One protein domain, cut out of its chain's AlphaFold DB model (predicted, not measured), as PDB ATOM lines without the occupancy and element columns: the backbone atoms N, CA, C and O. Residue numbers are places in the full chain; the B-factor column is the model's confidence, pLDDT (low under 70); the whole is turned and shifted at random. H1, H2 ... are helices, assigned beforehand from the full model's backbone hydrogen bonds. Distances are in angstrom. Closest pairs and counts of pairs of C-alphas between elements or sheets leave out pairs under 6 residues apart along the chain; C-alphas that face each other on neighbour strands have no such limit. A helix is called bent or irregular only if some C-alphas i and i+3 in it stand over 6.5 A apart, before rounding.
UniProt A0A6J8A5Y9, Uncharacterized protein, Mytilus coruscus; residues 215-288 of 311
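This is residues 215 to 288 of the 311 residues of an uncharacterized protein of Mytilus coruscus (UniProt A0A6J8A5Y9). H2 and H3 begin close together and run away from each other as a wide V, with H1 packed in the angle between them. The far end of the long H3, residues 278 to 288, sticks out as a free arm, while residues 215 to 226 before H1 form a loop that folds back on itself. The printed part has 74 residues, with three named helices in the order H1, H2, H3 and no named strand; the class is all helix. It is only just compact, close to loose, with a radius of gyration of the C-alphas of 13.2 A and spans of 43 by 31 by 19 A.

H3, residues 267 to 288, touches H1, residues 227 to 237, with residues 270 to 277 alone, about perpendicular at 86 degrees; their closest C-alphas, those of Met 234 and Val 274, are 6.3 A apart. H3 also touches H2, residues 243 to 256, through residues 267 to 274 of H3 and 243 to 247 of H2 alone. Their closest C-alphas, those of Glu 244 and Arg 267, are 6.2 A apart, at a steep tilt of 68 degrees, only just short of about perpendicular, opposite ways. H2 touches H1 with residues 243 to 246 alone, at a steep tilt of 65 degrees, opposite ways; the closest C-alphas are those of Ile 236 and Ile 246, 6.6 A apart. In H1 and H3 every O i to N i+4 pair is within hydrogen-bond range, in H2 8 of 10. Residues 218 to 219 pair with 224 to 225, antiparallel.

H3 spans 31.5 A, from C-alpha 267 at (20.278, -4.014, -18.198) to C-alpha 288 at (40.308, -14.013, 3.983). H2 spans 20.7 A and is only just irregular, with C-alphas 244 and 247 7.0 A apart. H1 spans 15.2 A from C-alpha 227 at (22.162, -20.583, -11.987).

The C-alphas farthest apart, those of Gly 258 and Cys 288, are 43.4 A apart. The printed part has no cut; the link from H1 to H2 is tight and that from H2 to H3 is short. Mean pLDDT of the printed part is 81.2, with residue 281 and residues 284 to 288 under 70.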
ATOM      1  N   ILE A 215      15.071 -21.011 -24.776       75.75
ATOM      2  CA  ILE A 215      15.725 -21.232 -23.488       75.75
ATOM      3  C   ILE A 215      15.001 -20.407 -22.427       75.75
ATOM      4  O   ILE A 215      14.980 -19.170 -22.487       75.75
ATOM      5  N   ASP A 216      14.468 -21.105 -21.426       78.12
ATOM      6  CA  ASP A 216      13.944 -20.516 -20.200       78.12
ATOM      7  C   ASP A 216      15.097 -20.149 -19.260       78.12
ATOM      8  O   ASP A 216      15.758 -20.998 -18.665       78.12
ATOM      9  N   ILE A 217      15.365 -18.849 -19.138       80.00
ATOM     10  CA  ILE A 217      16.403 -18.316 -18.239       80.00
ATOM     11  C   ILE A 217      15.862 -17.873 -16.881       80.00
ATOM     12  O   ILE A 217      16.644 -17.521 -15.996       80.00
ATOM     13  N   LEU A 218      14.539 -17.847 -16.723       81.19
ATOM     14  CA  LEU A 218      13.861 -17.526 -15.478       81.19
ATOM     15  C   LEU A 218      13.220 -18.804 -14.947       81.19
ATOM     16  O   LEU A 218      12.404 -19.416 -15.627       81.19
ATOM     17  N   ASP A 219      13.585 -19.195 -13.729       81.69
ATOM     18  CA  ASP A 219      12.867 -20.246 -13.020       81.69
ATOM     19  C   ASP A 219      11.594 -19.637 -12.417       81.69
ATOM     20  O   ASP A 219      11.654 -18.877 -11.442       81.69
ATOM     21  N   ASP A 220      10.443 -19.961 -13.011       75.00
ATOM     22  CA  ASP A 220       9.124 -19.475 -12.590       75.00
ATOM     23  C   ASP A 220       8.793 -19.840 -11.133       75.00
ATOM     24  O   ASP A 220       8.068 -19.100 -10.460       75.00
ATOM     25  N   LYS A 221       9.356 -20.937 -10.601       78.56
ATOM     26  CA  LYS A 221       9.125 -21.369  -9.211       78.56
ATOM     27  C   LYS A 221       9.910 -20.522  -8.219       78.56
ATOM     28  O   LYS A 221       9.388 -20.162  -7.165       78.56
ATOM     29  N   LEU A 222      11.157 -20.196  -8.553       78.25
ATOM     30  CA  LEU A 222      12.054 -19.423  -7.688       78.25
ATOM     31  C   LEU A 222      11.984 -17.911  -7.950       78.25
ATOM     32  O   LEU A 222      12.615 -17.141  -7.222       78.25
ATOM     33  N   ARG A 223      11.247 -17.479  -8.987       76.88
ATOM     34  CA  ARG A 223      11.226 -16.096  -9.510       76.88
ATOM     35  C   ARG A 223      12.638 -15.526  -9.667       76.88
ATOM     36  O   ARG A 223      12.907 -14.356  -9.386       76.88
ATOM     37  N   ALA A 224      13.562 -16.383 -10.078       79.31
ATOM     38  CA  ALA A 224      14.985 -16.114 -10.074       79.31
ATOM     39  C   ALA A 224      15.603 -16.601 -11.379       79.31
ATOM     40  O   ALA A 224      15.250 -17.660 -11.887       79.31
ATOM     41  N   TYR A 225      16.559 -15.837 -11.911       84.06
ATOM     42  CA  TYR A 225      17.323 -16.293 -13.069       84.06
ATOM     43  C   TYR A 225      18.094 -17.562 -12.735       84.06
ATOM     44  O   TYR A 225      18.699 -17.618 -11.652       84.06
ATOM     45  N   THR A 226      18.084 -18.512 -13.669       83.25
ATOM     46  CA  THR A 226      18.701 -19.827 -13.513       83.25
ATOM     47  C   THR A 226      20.191 -19.694 -13.169       83.25
ATOM     48  O   THR A 226      20.855 -18.741 -13.611       83.25
ATOM     49  N   PRO A 227      20.742 -20.592 -12.335       81.88
ATOM     50  CA  PRO A 227      22.162 -20.583 -11.987       81.88
ATOM     51  C   PRO A 227      23.077 -20.566 -13.220       81.88
ATOM     52  O   PRO A 227      24.068 -19.837 -13.243       81.88
ATOM     53  N   GLU A 228      22.701 -21.289 -14.271       83.12
ATOM     54  CA  GLU A 228      23.421 -21.399 -15.538       83.12
ATOM     55  C   GLU A 228      23.468 -20.050 -16.264       83.12
ATOM     56  O   GLU A 228      24.532 -19.619 -16.719       83.12
ATOM     57  N   PHE A 229      22.339 -19.333 -16.310       85.69
ATOM     58  CA  PHE A 229      22.281 -17.994 -16.895       85.69
ATOM     59  C   PHE A 229      23.150 -17.002 -16.112       85.69
ATOM     60  O   PHE A 229      23.909 -16.227 -16.699       85.69
ATOM     61  N   ARG A 230      23.100 -17.045 -14.774       84.81
ATOM     62  CA  ARG A 230      23.951 -16.192 -13.924       84.81
ATOM     63  C   ARG A 230      25.432 -16.479 -14.147       84.81
ATOM     64  O   ARG A 230      26.213 -15.535 -14.262       84.81
ATOM     65  N   GLN A 231      25.809 -17.752 -14.247       83.94
ATOM     66  CA  GLN A 231      27.185 -18.151 -14.515       83.94
ATOM     67  C   GLN A 231      27.652 -17.656 -15.889       83.94
ATOM     68  O   GLN A 231      28.758 -17.129 -16.005       83.94
ATOM     69  N   ALA A 232      26.804 -17.749 -16.916       84.38
ATOM     70  CA  ALA A 232      27.103 -17.219 -18.243       84.38
ATOM     71  C   ALA A 232      27.348 -15.700 -18.208       84.38
ATOM     72  O   ALA A 232      28.372 -15.232 -18.709       84.38
ATOM     73  N   VAL A 233      26.476 -14.938 -17.539       86.94
ATOM     74  CA  VAL A 233      26.643 -13.486 -17.340       86.94
ATOM     75  C   VAL A 233      27.959 -13.168 -16.621       86.94
ATOM     76  O   VAL A 233      28.702 -12.284 -17.051       86.94
ATOM     77  N   MET A 234      28.296 -13.909 -15.560       85.25
ATOM     78  CA  MET A 234      29.540 -13.709 -14.806       85.25
ATOM     79  C   MET A 234      30.800 -14.055 -15.608       85.25
ATOM     80  O   MET A 234      31.812 -13.358 -15.468       85.25
ATOM     81  N   ASN A 235      30.739 -15.101 -16.437       86.75
ATOM     82  CA  ASN A 235      31.828 -15.529 -17.312       86.75
ATOM     83  C   ASN A 235      32.076 -14.510 -18.430       86.75
ATOM     84  O   ASN A 235      33.226 -14.180 -18.706       86.75
ATOM     85  N   ILE A 236      31.015 -13.980 -19.047       87.38
ATOM     86  CA  ILE A 236      31.121 -12.954 -20.095       87.38
ATOM     87  C   ILE A 236      31.654 -11.646 -19.503       87.38
ATOM     88  O   ILE A 236      32.589 -11.064 -20.046       87.38
ATOM     89  N   SER A 237      31.141 -11.232 -18.340       85.94
ATOM     90  CA  SER A 237      31.684 -10.088 -17.595       85.94
ATOM     91  C   SER A 237      33.169 -10.276 -17.241       85.94
ATOM     92  O   SER A 237      33.934  -9.319 -17.282       85.94
ATOM     93  N   GLY A 238      33.605 -11.506 -16.946       83.50
ATOM     94  CA  GLY A 238      35.014 -11.834 -16.691       83.50
ATOM     95  C   GLY A 238      35.936 -11.731 -17.913       83.50
ATOM     96  O   GLY A 238      37.149 -11.765 -17.745       83.50
ATOM     97  N   LYS A 239      35.387 -11.590 -19.125       87.31
ATOM     98  CA  LYS A 239      36.140 -11.421 -20.380       87.31
ATOM     99  C   LYS A 239      36.236  -9.953 -20.825       87.31
ATOM    100  O   LYS A 239      36.405  -9.693 -22.011       87.31
ATOM    101  N   ASN A 240      36.113  -8.999 -19.896       83.19
ATOM    102  CA  ASN A 240      36.150  -7.549 -20.148       83.19
ATOM    103  C   ASN A 240      35.058  -7.027 -21.101       83.19
ATOM    104  O   ASN A 240      35.223  -5.988 -21.737       83.19
ATOM    105  N   VAL A 241      33.920  -7.718 -21.195       86.25
ATOM    106  CA  VAL A 241      32.754  -7.226 -21.941       86.25
ATOM    107  C   VAL A 241      31.985  -6.231 -21.068       86.25
ATOM    108  O   VAL A 241      31.612  -6.561 -19.939       86.25
ATOM    109  N   ALA A 242      31.723  -5.027 -21.589       85.62
ATOM    110  CA  ALA A 242      30.927  -4.015 -20.892       85.62
ATOM    111  C   ALA A 242      29.518  -4.545 -20.570       85.62
ATOM    112  O   ALA A 242      28.910  -5.235 -21.393       85.62
ATOM    113  N   THR A 243      28.979  -4.218 -19.389       85.19
ATOM    114  CA  THR A 243      27.729  -4.827 -18.889       85.19
ATOM    115  C   THR A 243      26.528  -4.597 -19.804       85.19
ATOM    116  O   THR A 243      25.659  -5.462 -19.918       85.19
ATOM    117  N   GLU A 244      26.519  -3.483 -20.532       85.06
ATOM    118  CA  GLU A 244      25.492  -3.143 -21.517       85.06
ATOM    119  C   GLU A 244      25.490  -4.034 -22.764       85.06
ATOM    120  O   GLU A 244      24.444  -4.211 -23.385       85.06
ATOM    121  N   HIS A 245      26.623  -4.654 -23.097       89.31
ATOM    122  CA  HIS A 245      26.753  -5.531 -24.260       89.31
ATOM    123  C   HIS A 245      26.599  -7.016 -23.924       89.31
ATOM    124  O   HIS A 245      26.423  -7.824 -24.833       89.31
ATOM    125  N   ILE A 246      26.592  -7.394 -22.641       87.69
ATOM    126  CA  ILE A 246      26.489  -8.801 -22.216       87.69
ATOM    127  C   ILE A 246      25.228  -9.465 -22.786       87.69
ATOM    128  O   ILE A 246      25.303 -10.570 -23.316       87.69
ATOM    129  N   VAL A 247      24.077  -8.787 -22.732       87.06
ATOM    130  CA  VAL A 247      22.812  -9.325 -23.265       87.06
ATOM    131  C   VAL A 247      22.878  -9.518 -24.781       87.06
ATOM    132  O   VAL A 247      22.385 -10.524 -25.290       87.06
ATOM    133  N   SER A 248      23.515  -8.590 -25.503       87.25
ATOM    134  CA  SER A 248      23.694  -8.693 -26.957       87.25
ATOM    135  C   SER A 248      24.569  -9.887 -27.319       87.25
ATOM    136  O   SER A 248      24.186 -10.693 -28.161       87.25
ATOM    137  N   VAL A 249      25.689 -10.061 -26.612       87.38
ATOM    138  CA  VAL A 249      26.615 -11.184 -26.810       87.38
ATOM    139  C   VAL A 249      25.934 -12.521 -26.527       87.38
ATOM    140  O   VAL A 249      26.103 -13.464 -27.299       87.38
ATOM    141  N   ILE A 250      25.131 -12.616 -25.461       86.62
ATOM    142  CA  ILE A 250      24.350 -13.826 -25.163       86.62
ATOM    143  C   ILE A 250      23.356 -14.100 -26.295       86.62
ATOM    144  O   ILE A 250      23.307 -15.217 -26.802       86.62
ATOM    145  N   ASN A 251      22.600 -13.092 -26.732       85.25
ATOM    146  CA  ASN A 251      21.620 -13.248 -27.805       85.25
ATOM    147  C   ASN A 251      22.260 -13.646 -29.140       85.25
ATOM    148  O   ASN A 251      21.726 -14.508 -29.829       85.25
ATOM    149  N   GLU A 252      23.393 -13.058 -29.517       85.88
ATOM    150  CA  GLU A 252      24.130 -13.442 -30.726       85.88
ATOM    151  C   GLU A 252      24.693 -14.859 -30.620       85.88
ATOM    152  O   GLU A 252      24.544 -15.648 -31.552       85.88
ATOM    153  N   SER A 253      25.250 -15.223 -29.464       84.75
ATOM    154  CA  SER A 253      25.755 -16.578 -29.212       84.75
ATOM    155  C   SER A 253      24.640 -17.625 -29.299       84.75
ATOM    156  O   SER A 253      24.840 -18.704 -29.853       84.75
ATOM    157  N   LEU A 254      23.446 -17.302 -28.796       82.88
ATOM    158  CA  LEU A 254      22.277 -18.176 -28.880       82.88
ATOM    159  C   LEU A 254      21.705 -18.245 -30.297       82.88
ATOM    160  O   LEU A 254      21.382 -19.339 -30.755       82.88
ATOM    161  N   LYS A 255      21.674 -17.126 -31.031       82.38
ATOM    162  CA  LYS A 255      21.299 -17.103 -32.455       82.38
ATOM    163  C   LYS A 255      22.213 -17.988 -33.302       82.38
ATOM    164  O   LYS A 255      21.712 -18.710 -34.157       82.38
ATOM    165  N   LEU A 256      23.525 -17.978 -33.046       80.81
ATOM    166  CA  LEU A 256      24.480 -18.880 -33.706       80.81
ATOM    167  C   LEU A 256      24.196 -20.358 -33.396       80.81
ATOM    168  O   LEU A 256      24.438 -21.216 -34.239       80.81
ATOM    169  N   ALA A 257      23.639 -20.647 -32.219       75.62
ATOM    170  CA  ALA A 257      23.183 -21.977 -31.823       75.62
ATOM    171  C   ALA A 257      21.731 -22.292 -32.252       75.62
ATOM    172  O   ALA A 257      21.209 -23.342 -31.885       75.62
ATOM    173  N   GLY A 258      21.062 -21.401 -32.999       75.81
ATOM    174  CA  GLY A 258      19.669 -21.570 -33.432       75.81
ATOM    175  C   GLY A 258      18.627 -21.455 -32.312       75.81
ATOM    176  O   GLY A 258      17.493 -21.891 -32.500       75.81
ATOM    177  N   LYS A 259      18.998 -20.882 -31.159       81.38
ATOM    178  CA  LYS A 259      18.147 -20.740 -29.971       81.38
ATOM    179  C   LYS A 259      17.829 -19.275 -29.666       81.38
ATOM    180  O   LYS A 259      18.602 -18.371 -29.984       81.38
ATOM    181  N   THR A 260      16.705 -19.034 -29.001       81.00
ATOM    182  CA  THR A 260      16.273 -17.705 -28.552       81.00
ATOM    183  C   THR A 260      15.944 -17.702 -27.065       81.00
ATOM    184  O   THR A 260      15.473 -18.691 -26.511       81.00
ATOM    185  N   LEU A 261      16.190 -16.577 -26.395       81.69
ATOM    186  CA  LEU A 261      15.726 -16.370 -25.024       81.69
ATOM    187  C   LEU A 261      14.229 -16.074 -25.036       81.69
ATOM    188  O   LEU A 261      13.802 -15.164 -25.744       81.69
ATOM    189  N   LYS A 262      13.450 -16.768 -24.203       82.06
ATOM    190  CA  LYS A 262      12.024 -16.450 -24.020       82.06
ATOM    191  C   LYS A 262      11.812 -15.071 -23.394       82.06
ATOM    192  O   LYS A 262      10.847 -14.376 -23.701       82.06
ATOM    193  N   GLN A 263      12.738 -14.648 -22.535       80.56
ATOM    194  CA  GLN A 263      12.725 -13.329 -21.916       80.56
ATOM    195  C   GLN A 263      14.112 -12.699 -21.979       80.56
ATOM    196  O   GLN A 263      15.099 -13.302 -21.567       80.56
ATOM    197  N   ILE A 264      14.188 -11.462 -22.466       82.31
ATOM    198  CA  ILE A 264      15.430 -10.689 -22.461       82.31
ATOM    199  C   ILE A 264      15.521  -9.950 -21.118       82.31
ATOM    200  O   ILE A 264      14.631  -9.155 -20.799       82.31
ATOM    201  N   PRO A 265      16.567 -10.179 -20.309       83.62
ATOM    202  CA  PRO A 265      16.724  -9.485 -19.043       83.62
ATOM    203  C   PRO A 265      17.058  -8.014 -19.276       83.62
ATOM    204  O   PRO A 265      17.864  -7.661 -20.138       83.62
ATOM    205  N   ALA A 266      16.475  -7.141 -18.456       84.94
ATOM    206  CA  ALA A 266      16.813  -5.725 -18.464       84.94
ATOM    207  C   ALA A 266      18.277  -5.495 -18.042       84.94
ATOM    208  O   ALA A 266      18.812  -6.215 -17.196       84.94
ATOM    209  N   ARG A 267      18.901  -4.422 -18.547       83.62
ATOM    210  CA  ARG A 267      20.278  -4.014 -18.198       83.62
ATOM    211  C   ARG A 267      20.519  -3.977 -16.684       83.62
ATOM    212  O   ARG A 267      21.462  -4.587 -16.195       83.62
ATOM    213  N   ARG A 268      19.594  -3.373 -15.932       85.56
ATOM    214  CA  ARG A 268      19.657  -3.283 -14.463       85.56
ATOM    215  C   ARG A 268      19.761  -4.654 -13.787       85.56
ATOM    216  O   ARG A 268      20.408  -4.794 -12.756       85.56
ATOM    217  N   THR A 269      19.128  -5.673 -14.358       84.06
ATOM    218  CA  THR A 269      19.200  -7.046 -13.857       84.06
ATOM    219  C   THR A 269      20.598  -7.631 -14.040       84.06
ATOM    220  O   THR A 269      21.117  -8.252 -13.115       84.06
ATOM    221  N   ILE A 270      21.222  -7.404 -15.198       85.44
ATOM    222  CA  ILE A 270      22.606  -7.813 -15.463       85.44
ATOM    223  C   ILE A 270      23.569  -7.082 -14.533       85.44
ATOM    224  O   ILE A 270      24.386  -7.731 -13.882       85.44
ATOM    225  N   ASP A 271      23.412  -5.767 -14.393       85.19
ATOM    226  CA  ASP A 271      24.221  -4.960 -13.480       85.19
ATOM    227  C   ASP A 271      24.092  -5.469 -12.038       85.19
ATOM    228  O   ASP A 271      25.097  -5.624 -11.350       85.19
ATOM    229  N   ASN A 272      22.890  -5.846 -11.589       86.06
ATOM    230  CA  ASN A 272      22.690  -6.448 -10.269       86.06
ATOM    231  C   ASN A 272      23.402  -7.807 -10.119       86.06
ATOM    232  O   ASN A 272      23.928  -8.102  -9.047       86.06
ATOM    233  N   ILE A 273      23.422  -8.649 -11.159       85.25
ATOM    234  CA  ILE A 273      24.127  -9.946 -11.137       85.25
ATOM    235  C   ILE A 273      25.647  -9.728 -11.075       85.25
ATOM    236  O   ILE A 273      26.324 -10.361 -10.264       85.25
ATOM    237  N   VAL A 274      26.178  -8.807 -11.881       84.81
ATOM    238  CA  VAL A 274      27.608  -8.458 -11.902       84.81
ATOM    239  C   VAL A 274      28.027  -7.770 -10.598       84.81
ATOM    240  O   VAL A 274      29.062  -8.096 -10.027       84.81
ATOM    241  N   THR A 275      27.195  -6.889 -10.047       83.38
ATOM    242  CA  THR A 275      27.463  -6.231  -8.759       83.38
ATOM    243  C   THR A 275      27.464  -7.246  -7.619       83.38
ATOM    244  O   THR A 275      28.332  -7.194  -6.754       83.38
ATOM    245  N   LYS A 276      26.565  -8.242  -7.642       81.81
ATOM    246  CA  LYS A 276      26.594  -9.354  -6.676       81.81
ATOM    247  C   LYS A 276      27.899 -10.147  -6.733       81.81
ATOM    248  O   LYS A 276      28.371 -10.560  -5.681       81.81
ATOM    249  N   LYS A 277      28.505 -10.321  -7.913       78.38
ATOM    250  CA  LYS A 277      29.843 -10.927  -8.044       78.38
ATOM    251  C   LYS A 277      30.888 -10.105  -7.287       78.38
ATOM    252  O   LYS A 277      31.617 -10.675  -6.488       78.38
ATOM    253  N   ILE A 278      30.908  -8.783  -7.473       74.75
ATOM    254  CA  ILE A 278      31.831  -7.879  -6.764       74.75
ATOM    255  C   ILE A 278      31.603  -7.946  -5.250       74.75
ATOM    256  O   ILE A 278      32.558  -8.057  -4.493       74.75
ATOM    257  N   VAL A 279      30.345  -7.938  -4.803       75.38
ATOM    258  CA  VAL A 279      30.003  -8.028  -3.376       75.38
ATOM    259  C   VAL A 279      30.460  -9.359  -2.777       75.38
ATOM    260  O   VAL A 279      31.095  -9.357  -1.731       75.38
ATOM    261  N   VAL A 280      30.200 -10.488  -3.442       72.25
ATOM    262  CA  VAL A 280      30.652 -11.811  -2.977       72.25
ATOM    263  C   VAL A 280      32.178 -11.896  -2.965       72.25
ATOM    264  O   VAL A 280      32.740 -12.358  -1.977       72.25
ATOM    265  N   SER A 281      32.856 -11.402  -4.003       68.94
ATOM    266  CA  SER A 281      34.320 -11.335  -4.030       68.94
ATOM    267  C   SER A 281      34.871 -10.443  -2.915       68.94
ATOM    268  O   SER A 281      35.823 -10.838  -2.255       68.94
ATOM    269  N   ASN A 282      34.252  -9.294  -2.631       71.06
ATOM    270  CA  ASN A 282      34.664  -8.405  -1.543       71.06
ATOM    271  C   ASN A 282      34.416  -9.018  -0.158       71.06
ATOM    272  O   ASN A 282      35.233  -8.829   0.735       71.06
ATOM    273  N   ILE A 283      33.327  -9.772   0.025       73.25
ATOM    274  CA  ILE A 283      33.055 -10.509   1.268       73.25
ATOM    275  C   ILE A 283      34.076 -11.638   1.452       73.25
ATOM    276  O   ILE A 283      34.631 -11.769   2.536       73.25
ATOM    277  N   GLN A 284      34.374 -12.413   0.404       67.75
ATOM    278  CA  GLN A 284      35.390 -13.473   0.447       67.75
ATOM    279  C   GLN A 284      36.789 -12.913   0.711       67.75
ATOM    280  O   GLN A 284      37.530 -13.466   1.516       67.75
ATOM    281  N   VAL A 285      37.149 -11.801   0.066       66.88
ATOM    282  CA  VAL A 285      38.396 -11.085   0.346       66.88
ATOM    283  C   VAL A 285      38.391 -10.581   1.791       66.88
ATOM    284  O   VAL A 285      39.350 -10.830   2.506       66.88
ATOM    285  N   GLY A 286      37.306  -9.963   2.261       65.38
ATOM    286  CA  GLY A 286      37.164  -9.495   3.642       65.38
ATOM    287  C   GLY A 286      37.309 -10.606   4.686       65.38
ATOM    288  O   GLY A 286      38.030 -10.424   5.658       65.38
ATOM    289  N   GLN A 287      36.706 -11.776   4.461       66.50
ATOM    290  CA  GLN A 287      36.852 -12.956   5.325       66.50
ATOM    291  C   GLN A 287      38.290 -13.497   5.307       66.50
ATOM    292  O   GLN A 287      38.883 -13.707   6.358       66.50
ATOM    293  N   CYS A 288      38.903 -13.616   4.123       60.12
ATOM    294  CA  CYS A 288      40.308 -14.013   3.983       60.12
ATOM    295  C   CYS A 288      41.306 -13.013   4.603       60.12
ATOM    296  O   CYS A 288      42.443 -13.392   4.892       60.12
TER     297      CYS A 288